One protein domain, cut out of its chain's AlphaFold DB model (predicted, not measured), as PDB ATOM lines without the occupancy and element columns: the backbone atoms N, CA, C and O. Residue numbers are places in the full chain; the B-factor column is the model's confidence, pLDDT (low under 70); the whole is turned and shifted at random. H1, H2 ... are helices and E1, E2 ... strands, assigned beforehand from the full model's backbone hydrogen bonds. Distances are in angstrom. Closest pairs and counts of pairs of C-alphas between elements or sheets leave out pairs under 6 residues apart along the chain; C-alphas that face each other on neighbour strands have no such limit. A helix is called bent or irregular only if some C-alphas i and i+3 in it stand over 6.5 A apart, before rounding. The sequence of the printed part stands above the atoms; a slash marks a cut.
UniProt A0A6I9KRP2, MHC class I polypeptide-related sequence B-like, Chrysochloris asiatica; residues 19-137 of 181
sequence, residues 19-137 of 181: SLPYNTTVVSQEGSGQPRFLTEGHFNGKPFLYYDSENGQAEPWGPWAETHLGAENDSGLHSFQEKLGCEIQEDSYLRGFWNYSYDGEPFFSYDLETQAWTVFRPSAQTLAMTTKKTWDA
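This is residues 19 to 137 of the 181 residues of the protein "MHC class I polypeptide-related sequence B-like" of Chrysochloris asiatica (UniProt A0A6I9KRP2). A single broad wall of eight antiparallel strands, twisted from one edge to the other, has the long helix H2 packed over one face at its E7 and E8 end, while the rest of the wall is left without a long helix over it. The first four strands make one half of the wall, and the last four make the half that bears H2; the short helix H1 lies in the stretch between the two halves and only grazes the sheet. The printed part has 119 residues with two named helices and eight named strands, along the chain E1, E2, E3, E4, H1, E5, E6, E7, E8, H2, and the sheet order is E4, E3, E2, E1, E5, E6, E7, E8. The class is mixed, helices and strands. The whole is only just compact, close to loose, with a radius of gyration of the C-alphas of 15.8 A, and it spans 38 by 38 by 26 A.

The longest strand is E5, residues 77 to 88, which measures 34.2 A from first to last C-alpha. E1, residues 22 to 29, is 22.9 A long and begins at C-alpha 22, at (132.193, 110.334, 134.106). E2, residues 36 to 43, is 23.8 A long; E3 has residues 46 to 52 and E4 has residues 57 to 60. E6, residues 94 to 102, is 26.4 A long; E7 has residues 105 to 111 and E8 has residues 116 to 119. H1 has residues 65 to 68, with C-alpha 65 at (144.354, 115.844, 141.784). H2, residues 122 to 136, is 21.9 A long and ends at C-alpha 136, at (119.026, 103.267, 117.254); it is irregular, with C-alphas 123 and 126 7.1 A apart.

E1 and E5 are antiparallel neighbours at 176 degrees, with N 24 and O 82 within hydrogen-bond range at 2.8 A. E1, E2, E3 and E4 form a meander, each strand the antiparallel neighbour of the one before, and E5, E6, E7 and E8 form another. In the first, N 25 and O 38 are 2.7 A apart between E1 and E2, N 51 and O 39 are 2.7 A apart between E3 and E2, and N 59 and O 50 are 2.8 A apart between E4 and E3. In the second, N 83 and O 99 are 2.8 A apart between E5 and E6, N 100 and O 108 are 2.8 A apart between E6 and E7, and N 118 and O 109 are 2.8 A apart between E7 and E8. E4 and E8 are the edge strands. H2 is on one face of the sheet at a height over the sheet of 9.3 A, an arrangement of two layers, a helix over one face of a sheet. It lies over E7 and, only just, over E8, on which 3 of its C-alphas fall. It runs along the strands, only just, at 29.7 degrees to E7 on the local plane. Its closest C-alphas to E7 are those of Ala 124 and Phe 107, 6.0 A apart, and to E8 those of Gln 125 and Val 119, 6.5 A apart. H1 only grazes the sheet, with its residues 65 to 68; H1 and H2 are apart. In H2, 9 of 11 O i to N i+4 pairs are within hydrogen-bond range, and H1 is too short for such a pair.

The two C-alphas farthest apart, those of Gly 31 and Asp 91, are 50.0 A from each other. The printed part has no cut and no long link; the links E1 to E2 and H1 to E5 are short, and the others are tight. The mean pLDDT of the printed part is 74.3, and residues 29 to 34, 57 and 60 to 77 are under 70.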
ATOM      1  N   SER A  19     126.080 109.573 143.491       72.25
ATOM      2  CA  SER A  19     126.251 109.927 142.078       72.25
ATOM      3  C   SER A  19     127.604 109.462 141.559       72.25
ATOM      4  O   SER A  19     128.619 109.608 142.248       72.25
ATOM      5  N   LEU A  20     127.610 108.899 140.350       74.38
ATOM      6  CA  LEU A  20     128.812 108.423 139.666       74.38
ATOM      7  C   LEU A  20     128.835 108.913 138.209       74.38
ATOM      8  O   LEU A  20     128.496 108.146 137.307       74.38
ATOM      9  N   PRO A  21     129.170 110.190 137.952       78.44
ATOM     10  CA  PRO A  21     129.363 110.674 136.598       78.44
ATOM     11  C   PRO A  21     130.818 110.526 136.144       78.44
ATOM     12  O   PRO A  21     131.763 110.776 136.896       78.44
ATOM     13  N   TYR A  22     130.967 110.189 134.871       71.56
ATOM     14  CA  TYR A  22     132.193 110.334 134.106       71.56
ATOM     15  C   TYR A  22     132.019 111.539 133.186       71.56
ATOM     16  O   TYR A  22     131.043 111.585 132.435       71.56
ATOM     17  N   ASN A  23     132.937 112.501 133.247       75.88
ATOM     18  CA  ASN A  23     132.993 113.615 132.310       75.88
ATOM     19  C   ASN A  23     134.188 113.392 131.384       75.88
ATOM     20  O   ASN A  23     135.326 113.304 131.836       75.88
ATOM     21  N   THR A  24     133.935 113.316 130.089       74.00
ATOM     22  CA  THR A  24     134.959 113.282 129.050       74.00
ATOM     23  C   THR A  24     134.950 114.619 128.332       74.00
ATOM     24  O   THR A  24     133.908 115.057 127.858       74.00
ATOM     25  N   THR A  25     136.103 115.268 128.245       73.19
ATOM     26  CA  THR A  25     136.313 116.521 127.525       73.19
ATOM     27  C   THR A  25     137.272 116.273 126.372       73.19
ATOM     28  O   THR A  25     138.378 115.769 126.563       73.19
ATOM     29  N   VAL A  26     136.858 116.643 125.170       77.19
ATOM     30  CA  VAL A  26     137.717 116.704 123.989       77.19
ATOM     31  C   VAL A  26     138.047 118.165 123.755       77.19
ATOM     32  O   VAL A  26     137.124 118.967 123.630       77.19
ATOM     33  N   VAL A  27     139.331 118.511 123.700       76.38
ATOM     34  CA  VAL A  27     139.784 119.865 123.366       76.38
ATOM     35  C   VAL A  27     140.503 119.854 122.020       76.38
ATOM     36  O   VAL A  27     141.345 118.991 121.753       76.38
ATOM     37  N   SER A  28     140.166 120.811 121.159       70.44
ATOM     38  CA  SER A  28     140.878 121.058 119.904       70.44
ATOM     39  C   SER A  28     141.485 122.456 119.908       70.44
ATOM     40  O   SER A  28     140.765 123.432 120.117       70.44
ATOM     41  N   GLN A  29     142.787 122.540 119.634       66.88
ATOM     42  CA  GLN A  29     143.513 123.797 119.446       66.88
ATOM     43  C   GLN A  29     143.682 124.096 117.961       66.88
ATOM     44  O   GLN A  29     144.061 123.219 117.180       66.88
ATOM     45  N   GLU A  30     143.442 125.344 117.565       56.25
ATOM     46  CA  GLU A  30     143.728 125.785 116.202       56.25
ATOM     47  C   GLU A  30     145.237 125.667 115.910       56.25
ATOM     48  O   GLU A  30     146.071 126.288 116.565       56.25
ATOM     49  N   GLY A  31     145.606 124.844 114.920       55.19
ATOM     50  CA  GLY A  31     146.992 124.670 114.461       55.19
ATOM     51  C   GLY A  31     147.735 123.444 115.008       55.19
ATOM     52  O   GLY A  31     148.733 123.040 114.407       55.19
ATOM     53  N   SER A  32     147.248 122.790 116.069       55.72
ATOM     54  CA  SER A  32     147.768 121.488 116.507       55.72
ATOM     55  C   SER A  32     146.931 120.378 115.867       55.72
ATOM     56  O   SER A  32     145.756 120.218 116.180       55.72
ATOM     57  N   GLY A  33     147.501 119.606 114.945       59.66
ATOM     58  CA  GLY A  33     146.759 118.606 114.163       59.66
ATOM     59  C   GLY A  33     146.183 117.412 114.943       59.66
ATOM     60  O   GLY A  33     145.687 116.484 114.306       59.66
ATOM     61  N   GLN A  34     146.257 117.383 116.279       62.31
ATOM     62  CA  GLN A  34     145.766 116.270 117.091       62.31
ATOM     63  C   GLN A  34     144.981 116.775 118.318       62.31
ATOM     64  O   GLN A  34     145.524 117.568 119.084       62.31
ATOM     65  N   PRO A  35     143.717 116.345 118.511       71.06
ATOM     66  CA  PRO A  35     142.921 116.732 119.676       71.06
ATOM     67  C   PRO A  35     143.422 116.035 120.947       71.06
ATOM     68  O   PRO A  35     143.867 114.884 120.894       71.06
ATOM     69  N   ARG A  36     143.305 116.713 122.095       77.56
ATOM     70  CA  ARG A  36     143.587 116.148 123.424       77.56
ATOM     71  C   ARG A  36     142.280 115.697 124.072       77.56
ATOM     72  O   ARG A  36     141.255 116.369 123.972       77.56
ATOM     73  N   PHE A  37     142.322 114.545 124.729       76.38
ATOM     74  CA  PHE A  37     141.188 113.915 125.394       76.38
ATOM     75  C   PHE A  37     141.470 113.820 126.885       76.38
ATOM     76  O   PHE A  37     142.482 113.250 127.297       76.38
ATOM     77  N   LEU A  38     140.544 114.338 127.678       77.50
ATOM     78  CA  LEU A  38     140.576 114.312 129.130       77.50
ATOM     79  C   LEU A  38     139.346 113.557 129.626       77.50
ATOM     80  O   LEU A  38     138.238 113.846 129.183       77.50
ATOM     81  N   THR A  39     139.499 112.620 130.554       76.88
ATOM     82  CA  THR A  39     138.351 111.962 131.197       76.88
ATOM     83  C   THR A  39     138.518 111.987 132.702       76.88
ATOM     84  O   THR A  39     139.528 111.542 133.230       76.88
ATOM     85  N   GLU A  40     137.496 112.448 133.408       78.81
ATOM     86  CA  GLU A  40     137.439 112.473 134.862       78.81
ATOM     87  C   GLU A  40     136.235 111.670 135.366       78.81
ATOM     88  O   GLU A  40     135.115 111.793 134.873       78.81
ATOM     89  N   GLY A  41     136.456 110.822 136.365       73.56
ATOM     90  CA  GLY A  41     135.403 110.090 137.061       73.56
ATOM     91  C   GLY A  41     135.195 110.674 138.448       73.56
ATOM     92  O   GLY A  41     136.164 110.861 139.183       73.56
ATOM     93  N   HIS A  42     133.942 110.905 138.836       72.31
ATOM     94  CA  HIS A  42     133.581 111.397 140.164       72.31
ATOM     95  C   HIS A  42     132.688 110.405 140.905       72.31
ATOM     96  O   HIS A  42     131.747 109.883 140.330       72.31
ATOM     97  N   PHE A  43     132.928 110.184 142.196       75.31
ATOM     98  CA  PHE A  43     132.032 109.447 143.082       75.31
ATOM     99  C   PHE A  43     131.583 110.368 144.217       75.31
ATOM    100  O   PHE A  43     132.407 110.901 144.961       75.31
ATOM    101  N   ASN A  44     130.274 110.593 144.336       77.44
ATOM    102  CA  ASN A  44     129.670 111.534 145.290       77.44
ATOM    103  C   ASN A  44     130.298 112.937 145.222       77.44
ATOM    104  O   ASN A  44     130.600 113.554 146.244       77.44
ATOM    105  N   GLY A  45     130.553 113.409 143.997       73.88
ATOM    106  CA  GLY A  45     131.169 114.712 143.736       73.88
ATOM    107  C   GLY A  45     132.675 114.783 144.006       73.88
ATOM    108  O   GLY A  45     133.246 115.861 143.893       73.88
ATOM    109  N   LYS A  46     133.333 113.668 144.348       74.75
ATOM    110  CA  LYS A  46     134.788 113.613 144.545       74.75
ATOM    111  C   LYS A  46     135.463 112.902 143.377       74.75
ATOM    112  O   LYS A  46     135.013 111.806 143.042       74.75
ATOM    113  N   PRO A  47     136.522 113.464 142.776       72.75
ATOM    114  CA  PRO A  47     137.240 112.780 141.710       72.75
ATOM    115  C   PRO A  47     137.841 111.471 142.239       72.75
ATOM    116  O   PRO A  47     138.390 111.429 143.339       72.75
ATOM    117  N   PHE A  48     137.721 110.395 141.465       76.88
ATOM    118  CA  PHE A  48     138.344 109.097 141.748       76.88
ATOM    119  C   PHE A  48     139.233 108.598 140.601       76.88
ATOM    120  O   PHE A  48     140.050 107.700 140.815       76.88
ATOM    121  N   LEU A  49     139.085 109.187 139.410       78.06
ATOM    122  CA  LEU A  49     139.781 108.820 138.183       78.06
ATOM    123  C   LEU A  49     140.067 110.079 137.362       78.06
ATOM    124  O   LEU A  49     139.175 110.910 137.205       78.06
ATOM    125  N   TYR A  50     141.266 110.175 136.802       76.88
ATOM    126  CA  TYR A  50     141.620 111.152 135.776       76.88
ATOM    127  C   TYR A  50     142.404 110.454 134.668       76.88
ATOM    128  O   TYR A  50     143.205 109.567 134.946       76.88
ATOM    129  N   TYR A  51     142.169 110.818 133.418       73.12
ATOM    130  CA  TYR A  51     142.880 110.316 132.254       73.12
ATOM    131  C   TYR A  51     143.209 111.484 131.337       73.12
ATOM    132  O   TYR A  51     142.333 112.296 131.045       73.12
ATOM    133  N   ASP A  52     144.445 111.510 130.852       76.62
ATOM    134  CA  ASP A  52     144.925 112.473 129.869       76.62
ATOM    135  C   ASP A  52     145.606 111.737 128.716       76.62
ATOM    136  O   ASP A  52     146.551 110.964 128.913       76.62
ATOM    137  N   SER A  53     145.126 111.974 127.496       75.12
ATOM    138  CA  SER A  53     145.673 111.360 126.290       75.12
ATOM    139  C   SER A  53     147.115 111.752 125.984       75.12
ATOM    140  O   SER A  53     147.769 111.006 125.261       75.12
ATOM    141  N   GLU A  54     147.617 112.881 126.500       72.88
ATOM    142  CA  GLU A  54     149.023 113.265 126.297       72.88
ATOM    143  C   GLU A  54     149.974 112.229 126.903       72.88
ATOM    144  O   GLU A  54     150.958 111.824 126.282       72.88
ATOM    145  N   ASN A  55     149.628 111.743 128.096       70.25
ATOM    146  CA  ASN A  55     150.439 110.785 128.840       70.25
ATOM    147  C   ASN A  55     149.909 109.351 128.700       70.25
ATOM    148  O   ASN A  55     150.603 108.392 129.046       70.25
ATOM    149  N   GLY A  56     148.673 109.194 128.210       70.19
ATOM    150  CA  GLY A  56     147.995 107.912 128.030       70.19
ATOM    151  C   GLY A  56     147.790 107.139 129.335       70.19
ATOM    152  O   GLY A  56     147.593 105.922 129.295       70.19
ATOM    153  N   GLN A  57     147.869 107.808 130.490       69.81
ATOM    154  CA  GLN A  57     147.740 107.180 131.802       69.81
ATOM    155  C   GLN A  57     146.448 107.591 132.492       69.81
ATOM    156  O   GLN A  57     146.072 108.760 132.515       69.81
ATOM    157  N   ALA A  58     145.781 106.585 133.059       70.44
ATOM    158  CA  ALA A  58     144.676 106.770 133.977       70.44
ATOM    159  C   ALA A  58     145.222 106.759 135.405       70.44
ATOM    160  O   ALA A  58     145.810 105.766 135.846       70.44
ATOM    161  N   GLU A  59     145.014 107.848 136.127       70.56
ATOM    162  CA  GLU A  59     145.517 108.033 137.473       70.56
ATOM    163  C   GLU A  59     144.369 107.921 138.499       70.56
ATOM    164  O   GLU A  59     143.354 108.619 138.389       70.56
ATOM    165  N   PRO A  60     144.484 107.022 139.498       69.12
ATOM    166  CA  PRO A  60     143.531 106.931 140.599       69.12
ATOM    167  C   PRO A  60     143.789 108.048 141.614       69.12
ATOM    168  O   PRO A  60     144.945 108.347 141.901       69.12
ATOM    169  N   TRP A  61     142.729 108.619 142.195       65.75
ATOM    170  CA  TRP A  61     142.789 109.737 143.156       65.75
ATOM    171  C   TRP A  61     144.039 109.760 144.062       65.75
ATOM    172  O   TRP A  61     144.330 108.803 144.782       65.75
ATOM    173  N   GLY A  62     144.737 110.903 144.073       62.88
ATOM    174  CA  GLY A  62     145.836 111.202 144.991       62.88
ATOM    175  C   GLY A  62     146.054 112.708 145.220       62.88
ATOM    176  O   GLY A  62     145.291 113.527 144.708       62.88
ATOM    177  N   PRO A  63     147.101 113.096 145.976       57.28
ATOM    178  CA  PRO A  63     147.413 114.495 146.316       57.28
ATOM    179  C   PRO A  63     147.642 115.431 145.114       57.28
ATOM    180  O   PRO A  63     147.583 116.644 145.265       57.28
ATOM    181  N   TRP A  64     147.900 114.879 143.927       55.94
ATOM    182  CA  TRP A  64     148.124 115.609 142.673       55.94
ATOM    183  C   TRP A  64     146.822 116.065 141.977       55.94
ATOM    184  O   TRP A  64     146.877 116.902 141.072       55.94
ATOM    185  N   ALA A  65     145.655 115.554 142.401       52.81
ATOM    186  CA  ALA A  65     144.354 115.844 141.784       52.81
ATOM    187  C   ALA A  65     143.900 117.303 141.981       52.81
ATOM    188  O   ALA A  65     143.160 117.836 141.162       52.81
ATOM    189  N   GLU A  66     144.379 117.984 143.026       51.97
ATOM    190  CA  GLU A  66     144.074 119.406 143.257       51.97
ATOM    191  C   GLU A  66     144.836 120.341 142.298       51.97
ATOM    192  O   GLU A  66     144.473 121.505 142.159       51.97
ATOM    193  N   THR A  67     145.885 119.854 141.624       49.62
ATOM    194  CA  THR A  67     146.780 120.684 140.793       49.62
ATOM    195  C   THR A  67     146.385 120.716 139.314       49.62
ATOM    196  O   THR A  67     146.645 121.714 138.649       49.62
ATOM    197  N   HIS A  68     145.739 119.666 138.799       50.56
ATOM    198  CA  HIS A  68     145.475 119.501 137.358       50.56
ATOM    199  C   HIS A  68     144.032 119.828 136.939       50.56
ATOM    200  O   HIS A  68     143.749 119.927 135.752       50.56
ATOM    201  N   LEU A  69     143.120 120.040 137.896       52.69
ATOM    202  CA  LEU A  69     141.714 120.387 137.631       52.69
ATOM    203  C   LEU A  69     141.470 121.908 137.553       52.69
ATOM    204  O   LEU A  69     140.327 122.366 137.546       52.69
ATOM    205  N   GLY A  70     142.540 122.708 137.523       43.44
ATOM    206  CA  GLY A  70     142.458 124.142 137.269       43.44
ATOM    207  C   GLY A  70     142.105 124.382 135.806       43.44
ATOM    208  O   GLY A  70     142.903 124.065 134.934       43.44
ATOM    209  N   ALA A  71     140.909 124.922 135.562       41.84
ATOM    210  CA  ALA A  71     140.392 125.254 134.241       41.84
ATOM    211  C   ALA A  71     141.451 125.949 133.365       41.84
ATOM    212  O   ALA A  71     141.820 127.100 133.616       41.84
ATOM    213  N   GLU A  72     141.916 125.251 132.330       45.41
ATOM    214  CA  GLU A  72     142.642 125.863 131.223       45.41
ATOM    215  C   GLU A  72     141.648 126.756 130.480       45.41
ATOM    216  O   GLU A  72     140.772 126.291 129.754       45.41
ATOM    217  N   ASN A  73     141.730 128.056 130.743       45.81
ATOM    218  CA  ASN A  73     140.958 129.066 130.039       45.81
ATOM    219  C   ASN A  73     141.867 129.670 128.967       45.81
ATOM    220  O   ASN A  73     142.366 130.785 129.126       45.81
ATOM    221  N   ASP A  74     142.152 128.886 127.927       53.25
ATOM    222  CA  ASP A  74     142.952 129.339 126.792       53.25
ATOM    223  C   ASP A  74     142.006 129.785 125.671       53.25
ATOM    224  O   ASP A  74     141.174 129.015 125.187       53.25
ATOM    225  N   SER A  75     142.084 131.062 125.288       49.47
ATOM    226  CA  SER A  75     141.090 131.776 124.467       49.47
ATOM    227  C   SER A  75     141.089 131.402 122.972       49.47
ATOM    228  O   SER A  75     140.842 132.251 122.119       49.47
ATOM    229  N   GLY A  76     141.381 130.142 122.656       58.38
ATOM    230  CA  GLY A  76     141.392 129.560 121.311       58.38
ATOM    231  C   GLY A  76     141.209 128.036 121.301       58.38
ATOM    232  O   GLY A  76     141.454 127.399 120.278       58.38
ATOM    233  N   LEU A  77     140.818 127.441 122.436       67.75
ATOM    234  CA  LEU A  77     140.460 126.030 122.541       67.75
ATOM    235  C   LEU A  77     138.940 125.889 122.496       67.75
ATOM    236  O   LEU A  77     138.240 126.447 123.338       67.75
ATOM    237  N   HIS A  78     138.444 125.101 121.546       75.94
ATOM    238  CA  HIS A  78     137.065 124.627 121.579       75.94
ATOM    239  C   HIS A  78     136.999 123.288 122.303       75.94
ATOM    240  O   HIS A  78     137.878 122.436 122.134       75.94
ATOM    241  N   SER A  79     135.953 123.096 123.101       75.88
ATOM    242  CA  SER A  79     135.761 121.904 123.915       75.88
ATOM    243  C   SER A  79     134.394 121.271 123.690       75.88
ATOM    244  O   SER A  79     133.362 121.939 123.714       75.88
ATOM    245  N   PHE A  80     134.378 119.954 123.512       76.06
ATOM    246  CA  PHE A  80     133.163 119.147 123.529       76.06
ATOM    247  C   PHE A  80     133.197 118.231 124.745       76.06
ATOM    248  O   PHE A  80     134.171 117.511 124.964       76.06
ATOM    249  N   GLN A  81     132.142 118.277 125.547       82.56
ATOM    250  CA  GLN A  81     132.057 117.579 126.819       82.56
ATOM    251  C   GLN A  81     130.909 116.586 126.792       82.56
ATOM    252  O   GLN A  81     129.766 116.937 126.503       82.56
ATOM    253  N   GLU A  82     131.218 115.356 127.156       82.62
ATOM    254  CA  GLU A  82     130.288 114.258 127.291       82.62
ATOM    255  C   GLU A  82     130.254 113.826 128.753       82.62
ATOM    256  O   GLU A  82     131.271 113.444 129.326       82.62
ATOM    257  N   LYS A  83     129.081 113.879 129.371       84.25
ATOM    258  CA  LYS A  83     128.886 113.477 130.757       84.25
ATOM    259  C   LYS A  83     127.875 112.346 130.837       84.25
ATOM    260  O   LYS A  83     126.682 112.577 130.657       84.25
ATOM    261  N   LEU A  84     128.348 111.152 131.172       83.75
ATOM    262  CA  LEU A  84     127.524 109.968 131.407       83.75
ATOM    263  C   LEU A  84     127.504 109.665 132.900       83.75
ATOM    264  O   LEU A  84     128.558 109.553 133.526       83.75
ATOM    265  N   GLY A  85     126.322 109.506 133.483       80.88
ATOM    266  CA  GLY A  85     126.235 109.220 134.906       80.88
ATOM    267  C   GLY A  85     124.896 108.685 135.360       80.88
ATOM    268  O   GLY A  85     123.923 108.595 134.607       80.88
ATOM    269  N   CYS A  86     124.869 108.333 136.637       80.62
ATOM    270  CA  CYS A  86     123.655 107.997 137.351       80.62
ATOM    271  C   CYS A  86     123.607 108.700 138.708       80.62
ATOM    272  O   CYS A  86     124.638 109.030 139.300       80.62
ATOM    273  N   GLU A  87     122.390 108.932 139.183       81.62
ATOM    274  CA  GLU A  87     122.074 109.565 140.459       81.62
ATOM    275  C   GLU A  87     121.014 108.735 141.181       81.62
ATOM    276  O   GLU A  87     120.007 108.355 140.586       81.62
ATOM    277  N   ILE A  88     121.235 108.455 142.465       79.94
ATOM    278  CA  ILE A  88     120.237 107.834 143.341       79.94
ATOM    279  C   ILE A  88     119.522 108.939 144.113       79.94
ATOM    280  O   ILE A  88     120.143 109.611 144.936       79.94
ATOM    281  N   GLN A  89     118.228 109.111 143.857       77.62
ATOM    282  CA  GLN A  89     117.364 110.082 144.527       77.62
ATOM    283  C   GLN A  89     116.935 109.603 145.927       77.62
ATOM    284  O   GLN A  89     117.164 108.457 146.322       77.62
ATOM    285  N   GLU A  90     116.330 110.502 146.710       74.38
ATOM    286  CA  GLU A  90     115.962 110.265 148.118       74.38
ATOM    287  C   GLU A  90     114.998 109.082 148.317       74.38
ATOM    288  O   GLU A  90     115.024 108.411 149.350       74.38
ATOM    289  N   ASP A  91     114.169 108.800 147.315       79.62
ATOM    290  CA  ASP A  91     113.239 107.672 147.240       79.62
ATOM    291  C   ASP A  91     113.900 106.368 146.752       79.62
ATOM    292  O   ASP A  91     113.215 105.385 146.477       79.62
ATOM    293  N   SER A  92     115.238 106.326 146.703       75.75
ATOM    294  CA  SER A  92     116.043 105.218 146.162       75.75
ATOM    295  C   SER A  92     115.843 104.971 144.667       75.75
ATOM    296  O   SER A  92     116.247 103.928 144.149       75.75
ATOM    297  N   TYR A  93     115.246 105.927 143.964       79.38
ATOM    298  CA  TYR A  93     115.098 105.876 142.525       79.38
ATOM    299  C   TYR A  93     116.416 106.221 141.829       79.38
ATOM    300  O   TYR A  93     117.056 107.228 142.133       79.38
ATOM    301  N   LEU A  94     116.828 105.371 140.889       80.31
ATOM    302  CA  LEU A  94     118.039 105.560 140.102       80.31
ATOM    303  C   LEU A  94     117.692 106.267 138.793       80.31
ATOM    304  O   LEU A  94     117.018 105.687 137.947       80.31
ATOM    305  N   ARG A  95     118.233 107.466 138.591       82.25
ATOM    306  CA  ARG A  95     118.125 108.202 137.333       82.25
ATOM    307  C   ARG A  95     119.443 108.149 136.576       82.25
ATOM    308  O   ARG A  95     120.484 108.520 137.116       82.25
ATOM    309  N   GLY A  96     119.403 107.708 135.325       82.31
ATOM    310  CA  GLY A  96     120.548 107.729 134.416       82.31
ATOM    311  C   GLY A  96     120.464 108.894 133.431       82.31
ATOM    312  O   GLY A  96     119.377 109.236 132.965       82.31
ATOM    313  N   PHE A  97     121.601 109.485 133.079       82.62
ATOM    314  CA  PHE A  97     121.646 110.595 132.131       82.62
ATOM    315  C   PHE A  97     122.915 110.592 131.287       82.62
ATOM    316  O   PHE A  97     123.969 110.107 131.701       82.62
ATOM    317  N   TRP A  98     122.795 111.203 130.114       83.25
ATOM    318  CA  TRP A  98     123.894 111.466 129.205       83.25
ATOM    319  C   TRP A  98     123.785 112.905 128.698       83.25
ATOM    320  O   TRP A  98     122.872 113.247 127.950       83.25
ATOM    321  N   ASN A  99     124.694 113.771 129.130       88.25
ATOM    322  CA  ASN A  99     124.679 115.196 128.819       88.25
ATOM    323  C   ASN A  99     125.825 115.550 127.880       88.25
ATOM    324  O   ASN A  99     126.939 115.059 128.042       88.25
ATOM    325  N   TYR A 100     125.555 116.452 126.947       81.69
ATOM    326  CA  TYR A 100     126.526 116.966 125.999       81.69
ATOM    327  C   TYR A 100     126.608 118.481 126.133       81.69
ATOM    328  O   TYR A 100     125.579 119.167 126.107       81.69
ATOM    329  N   SER A 101     127.823 119.000 126.266       84.19
ATOM    330  CA  SER A 101     128.100 120.433 126.379       84.19
ATOM    331  C   SER A 101     129.183 120.839 125.386       84.19
ATOM    332  O   SER A 101     130.022 120.027 125.005       84.19
ATOM    333  N   TYR A 102     129.149 122.090 124.951       78.94
ATOM    334  CA  TYR A 102     130.153 122.676 124.072       78.94
ATOM    335  C   TYR A 102     130.629 123.982 124.699       78.94
ATOM    336  O   TYR A 102     129.795 124.804 125.072       78.94
ATOM    337  N   ASP A 103     131.939 124.153 124.865       79.75
ATOM    338  CA  ASP A 103     132.544 125.310 125.545       79.75
ATOM    339  C   ASP A 103     131.929 125.584 126.930       79.75
ATOM    340  O   ASP A 103     131.667 126.719 127.321       79.75
ATOM    341  N   GLY A 104     131.652 124.504 127.673       78.62
ATOM    342  CA  GLY A 104     131.028 124.545 129.001       78.62
ATOM    343  C   GLY A 104     129.518 124.820 129.008       78.62
ATOM    344  O   GLY A 104     128.884 124.709 130.056       78.62
ATOM    345  N   GLU A 105     128.913 125.121 127.858       81.69
ATOM    346  CA  GLU A 105     127.483 125.404 127.738       81.69
ATOM    347  C   GLU A 105     126.688 124.149 127.341       81.69
ATOM    348  O   GLU A 105     127.083 123.429 126.418       81.69
ATOM    349  N   PRO A 106     125.527 123.881 127.970       85.50
ATOM    350  CA  PRO A 106     124.722 122.708 127.650       85.50
ATOM    351  C   PRO A 106     124.210 122.767 126.206       85.50
ATOM    352  O   PRO A 106     123.609 123.755 125.773       85.50
ATOM    353  N   PHE A 107     124.415 121.677 125.467       85.38
ATOM    354  CA  PHE A 107     124.080 121.571 124.048       85.38
ATOM    355  C   PHE A 107     122.834 120.697 123.839       85.38
ATOM    356  O   PHE A 107     121.801 121.182 123.363       85.38
ATOM    357  N   PHE A 108     122.878 119.439 124.288       89.19
ATOM    358  CA  PHE A 108     121.725 118.533 124.372       89.19
ATOM    359  C   PHE A 108     121.941 117.462 125.451       89.19
ATOM    360  O   PHE A 108     123.063 117.223 125.887       89.19
ATOM    361  N   SER A 109     120.870 116.808 125.892       88.50
ATOM    362  CA  SER A 109     120.931 115.692 126.838       88.50
ATOM    363  C   SER A 109     119.986 114.566 126.447       88.50
ATOM    364  O   SER A 109     118.972 114.777 125.777       88.50
ATOM    365  N   TYR A 110     120.309 113.370 126.913       84.50
ATOM    366  CA  TYR A 110     119.490 112.180 126.811       84.50
ATOM    367  C   TYR A 110     119.217 111.637 128.212       84.50
ATOM    368  O   TYR A 110     120.135 111.336 128.978       84.50
ATOM    369  N   ASP A 111     117.938 111.552 128.555       82.12
ATOM    370  CA  ASP A 111     117.480 110.936 129.792       82.12
ATOM    371  C   ASP A 111     117.313 109.432 129.538       82.12
ATOM    372  O   ASP A 111     116.509 109.023 128.697       82.12
ATOM    373  N   LEU A 112     118.125 108.612 130.215       78.69
ATOM    374  CA  LEU A 112     118.212 107.170 129.939       78.69
ATOM    375  C   LEU A 112     116.932 106.424 130.316       78.69
ATOM    376  O   LEU A 112     116.689 105.323 129.828       78.69
ATOM    377  N   GLU A 113     116.122 107.011 131.188       77.19
ATOM    378  CA  GLU A 113     114.932 106.373 131.711       77.19
ATOM    379  C   GLU A 113     113.701 106.669 130.865       77.19
ATOM    380  O   GLU A 113     113.014 105.761 130.402       77.19
ATOM    381  N   THR A 114     113.436 107.949 130.629       81.69
ATOM    382  CA  THR A 114     112.330 108.387 129.771       81.69
ATOM    383  C   THR A 114     112.650 108.211 128.291       81.69
ATOM    384  O   THR A 114     111.768 108.365 127.446       81.69
ATOM    385  N   GLN A 115     113.914 107.910 127.968       79.19
ATOM    386  CA  GLN A 115     114.444 107.832 126.610       79.19
ATOM    387  C   GLN A 115     114.180 109.123 125.818       79.19
ATOM    388  O   GLN A 115     114.022 109.114 124.590       79.19
ATOM    389  N   ALA A 116     114.130 110.248 126.534       85.00
ATOM    390  CA  ALA A 116     113.803 111.550 125.989       85.00
ATOM    391  C   ALA A 116     115.073 112.346 125.679       85.00
ATOM    392  O   ALA A 116     115.993 112.454 126.491       85.00
ATOM    393  N   TRP A 117     115.086 112.953 124.494       85.31
ATOM    394  CA  TRP A 117     116.119 113.895 124.080       85.31
ATOM    395  C   TRP A 117     115.674 115.316 124.418       85.31
ATOM    396  O   TRP A 117     114.590 115.736 124.015       85.31
ATOM    397  N   THR A 118     116.527 116.064 125.110       91.38
ATOM    398  CA  THR A 118     116.332 117.494 125.365       91.38
ATOM    399  C   THR A 118     117.391 118.277 124.606       91.38
ATOM    400  O   THR A 118     118.584 118.046 124.777       91.38
ATOM    401  N   VAL A 119     116.964 119.199 123.746       91.19
ATOM    402  CA  VAL A 119     117.858 120.030 122.931       91.19
ATOM    403  C   VAL A 119     117.823 121.453 123.479       91.19
ATOM    404  O   VAL A 119     116.764 122.075 123.499       91.19
ATOM    405  N   PHE A 120     118.970 121.968 123.929       89.56
ATOM    406  CA  PHE A 120     119.059 123.283 124.583       89.56
ATOM    407  C   PHE A 120     119.424 124.411 123.614       89.56
ATOM    408  O   PHE A 120     119.136 125.579 123.878       89.56
ATOM    409  N   ARG A 121     120.052 124.076 122.481       84.62
ATOM    410  CA  ARG A 121     120.454 125.028 121.440       84.62
ATOM    411  C   ARG A 121     119.918 124.586 120.075       84.62
ATOM    412  O   ARG A 121     120.096 123.424 119.720       84.62
ATOM    413  N   PRO A 122     119.333 125.480 119.257       86.81
ATOM    414  CA  PRO A 122     118.882 125.121 117.909       86.81
ATOM    415  C   PRO A 122     119.997 124.548 117.021       86.81
ATOM    416  O   PRO A 122     119.764 123.603 116.273       86.81
ATOM    417  N   SER A 123     121.228 125.052 117.161       81.94
ATOM    418  CA  SER A 123     122.408 124.543 116.446       81.94
ATOM    419  C   SER A 123     122.753 123.085 116.781       81.94
ATOM    420  O   SER A 123     123.428 122.427 115.996       81.94
ATOM    421  N   ALA A 124     122.255 122.547 117.899       81.56
ATOM    422  CA  ALA A 124     122.463 121.161 118.311       81.56
ATOM    423  C   ALA A 124     121.480 120.169 117.682       81.56
ATOM    424  O   ALA A 124     121.678 118.960 117.796       81.56
ATOM    425  N   GLN A 125     120.411 120.649 117.040       82.31
ATOM    426  CA  GLN A 125     119.300 119.801 116.612       82.31
ATOM    427  C   GLN A 125     119.752 118.701 115.641       82.31
ATOM    428  O   GLN A 125     119.414 117.533 115.830       82.31
ATOM    429  N   THR A 126     120.573 119.056 114.650       82.81
ATOM    430  CA  THR A 126     121.135 118.099 113.687       82.81
ATOM    431  C   THR A 126     122.025 117.063 114.371       82.81
ATOM    432  O   THR A 126     121.900 115.870 114.095       82.81
ATOM    433  N   LEU A 127     122.898 117.490 115.289       80.94
ATOM    434  CA  LEU A 127     123.812 116.586 115.989       80.94
ATOM    435  C   LEU A 127     123.055 115.617 116.908       80.94
ATOM    436  O   LEU A 127     123.338 114.420 116.897       80.94
ATOM    437  N   ALA A 128     122.043 116.100 117.633       80.06
ATOM    438  CA  ALA A 128     121.187 115.266 118.473       80.06
ATOM    439  C   ALA A 128     120.434 114.205 117.645       80.06
ATOM    440  O   ALA A 128     120.414 113.029 118.008       80.06
ATOM    441  N   MET A 129     119.868 114.589 116.493       81.25
ATOM    442  CA  MET A 129     119.176 113.654 115.593       81.25
ATOM    443  C   MET A 129     120.120 112.602 115.002       81.25
ATOM    444  O   MET A 129     119.771 111.422 114.959       81.25
ATOM    445  N   THR A 130     121.314 113.010 114.563       82.25
ATOM    446  CA  THR A 130     122.331 112.090 114.035       82.25
ATOM    447  C   THR A 130     122.794 111.113 115.111       82.25
ATOM    448  O   THR A 130     122.847 109.914 114.855       82.25
ATOM    449  N   THR A 131     123.049 111.598 116.329       78.62
ATOM    450  CA  THR A 131     123.446 110.757 117.469       78.62
ATOM    451  C   THR A 131     122.370 109.720 117.779       78.62
ATOM    452  O   THR A 131     122.671 108.528 117.817       78.62
ATOM    453  N   LYS A 132     121.104 110.148 117.889       81.06
ATOM    454  CA  LYS A 132     119.962 109.245 118.080       81.06
ATOM    455  C   LYS A 132     119.906 108.165 117.003       81.06
ATOM    456  O   LYS A 132     119.828 106.985 117.318       81.06
ATOM    457  N   LYS A 133     119.976 108.561 115.730       82.81
ATOM    458  CA  LYS A 133     119.921 107.622 114.604       82.81
ATOM    459  C   LYS A 133     121.050 106.591 114.664       82.81
ATOM    460  O   LYS A 133     120.815 105.423 114.372       82.81
ATOM    461  N   THR A 134     122.259 107.017 115.023       80.88
ATOM    462  CA  THR A 134     123.408 106.119 115.186       80.88
ATOM    463  C   THR A 134     123.158 105.115 116.304       80.88
ATOM    464  O   THR A 134     123.381 103.929 116.099       80.88
ATOM    465  N   TRP A 135     122.645 105.561 117.451       75.31
ATOM    466  CA  TRP A 135     122.340 104.688 118.585       75.31
ATOM    467  C   TRP A 135     121.231 103.684 118.286       75.31
ATOM    468  O   TRP A 135     121.396 102.504 118.581       75.31
ATOM    469  N   ASP A 136     120.145 104.130 117.653       76.50
ATOM    470  CA  ASP A 136     119.026 103.267 117.254       76.50
ATOM    471  C   ASP A 136     119.474 102.181 116.251       76.50
ATOM    472  O   ASP A 136     118.854 101.123 116.147       76.50
ATOM    473  N   ALA A 137     120.556 102.435 115.506       76.44
ATOM    474  CA  ALA A 137     121.152 101.492 114.564       76.44
ATOM    475  C   ALA A 137     122.188 100.544 115.200       76.44
ATOM    476  O   ALA A 137     122.598  99.580 114.547       76.44
TER     477      ALA A 137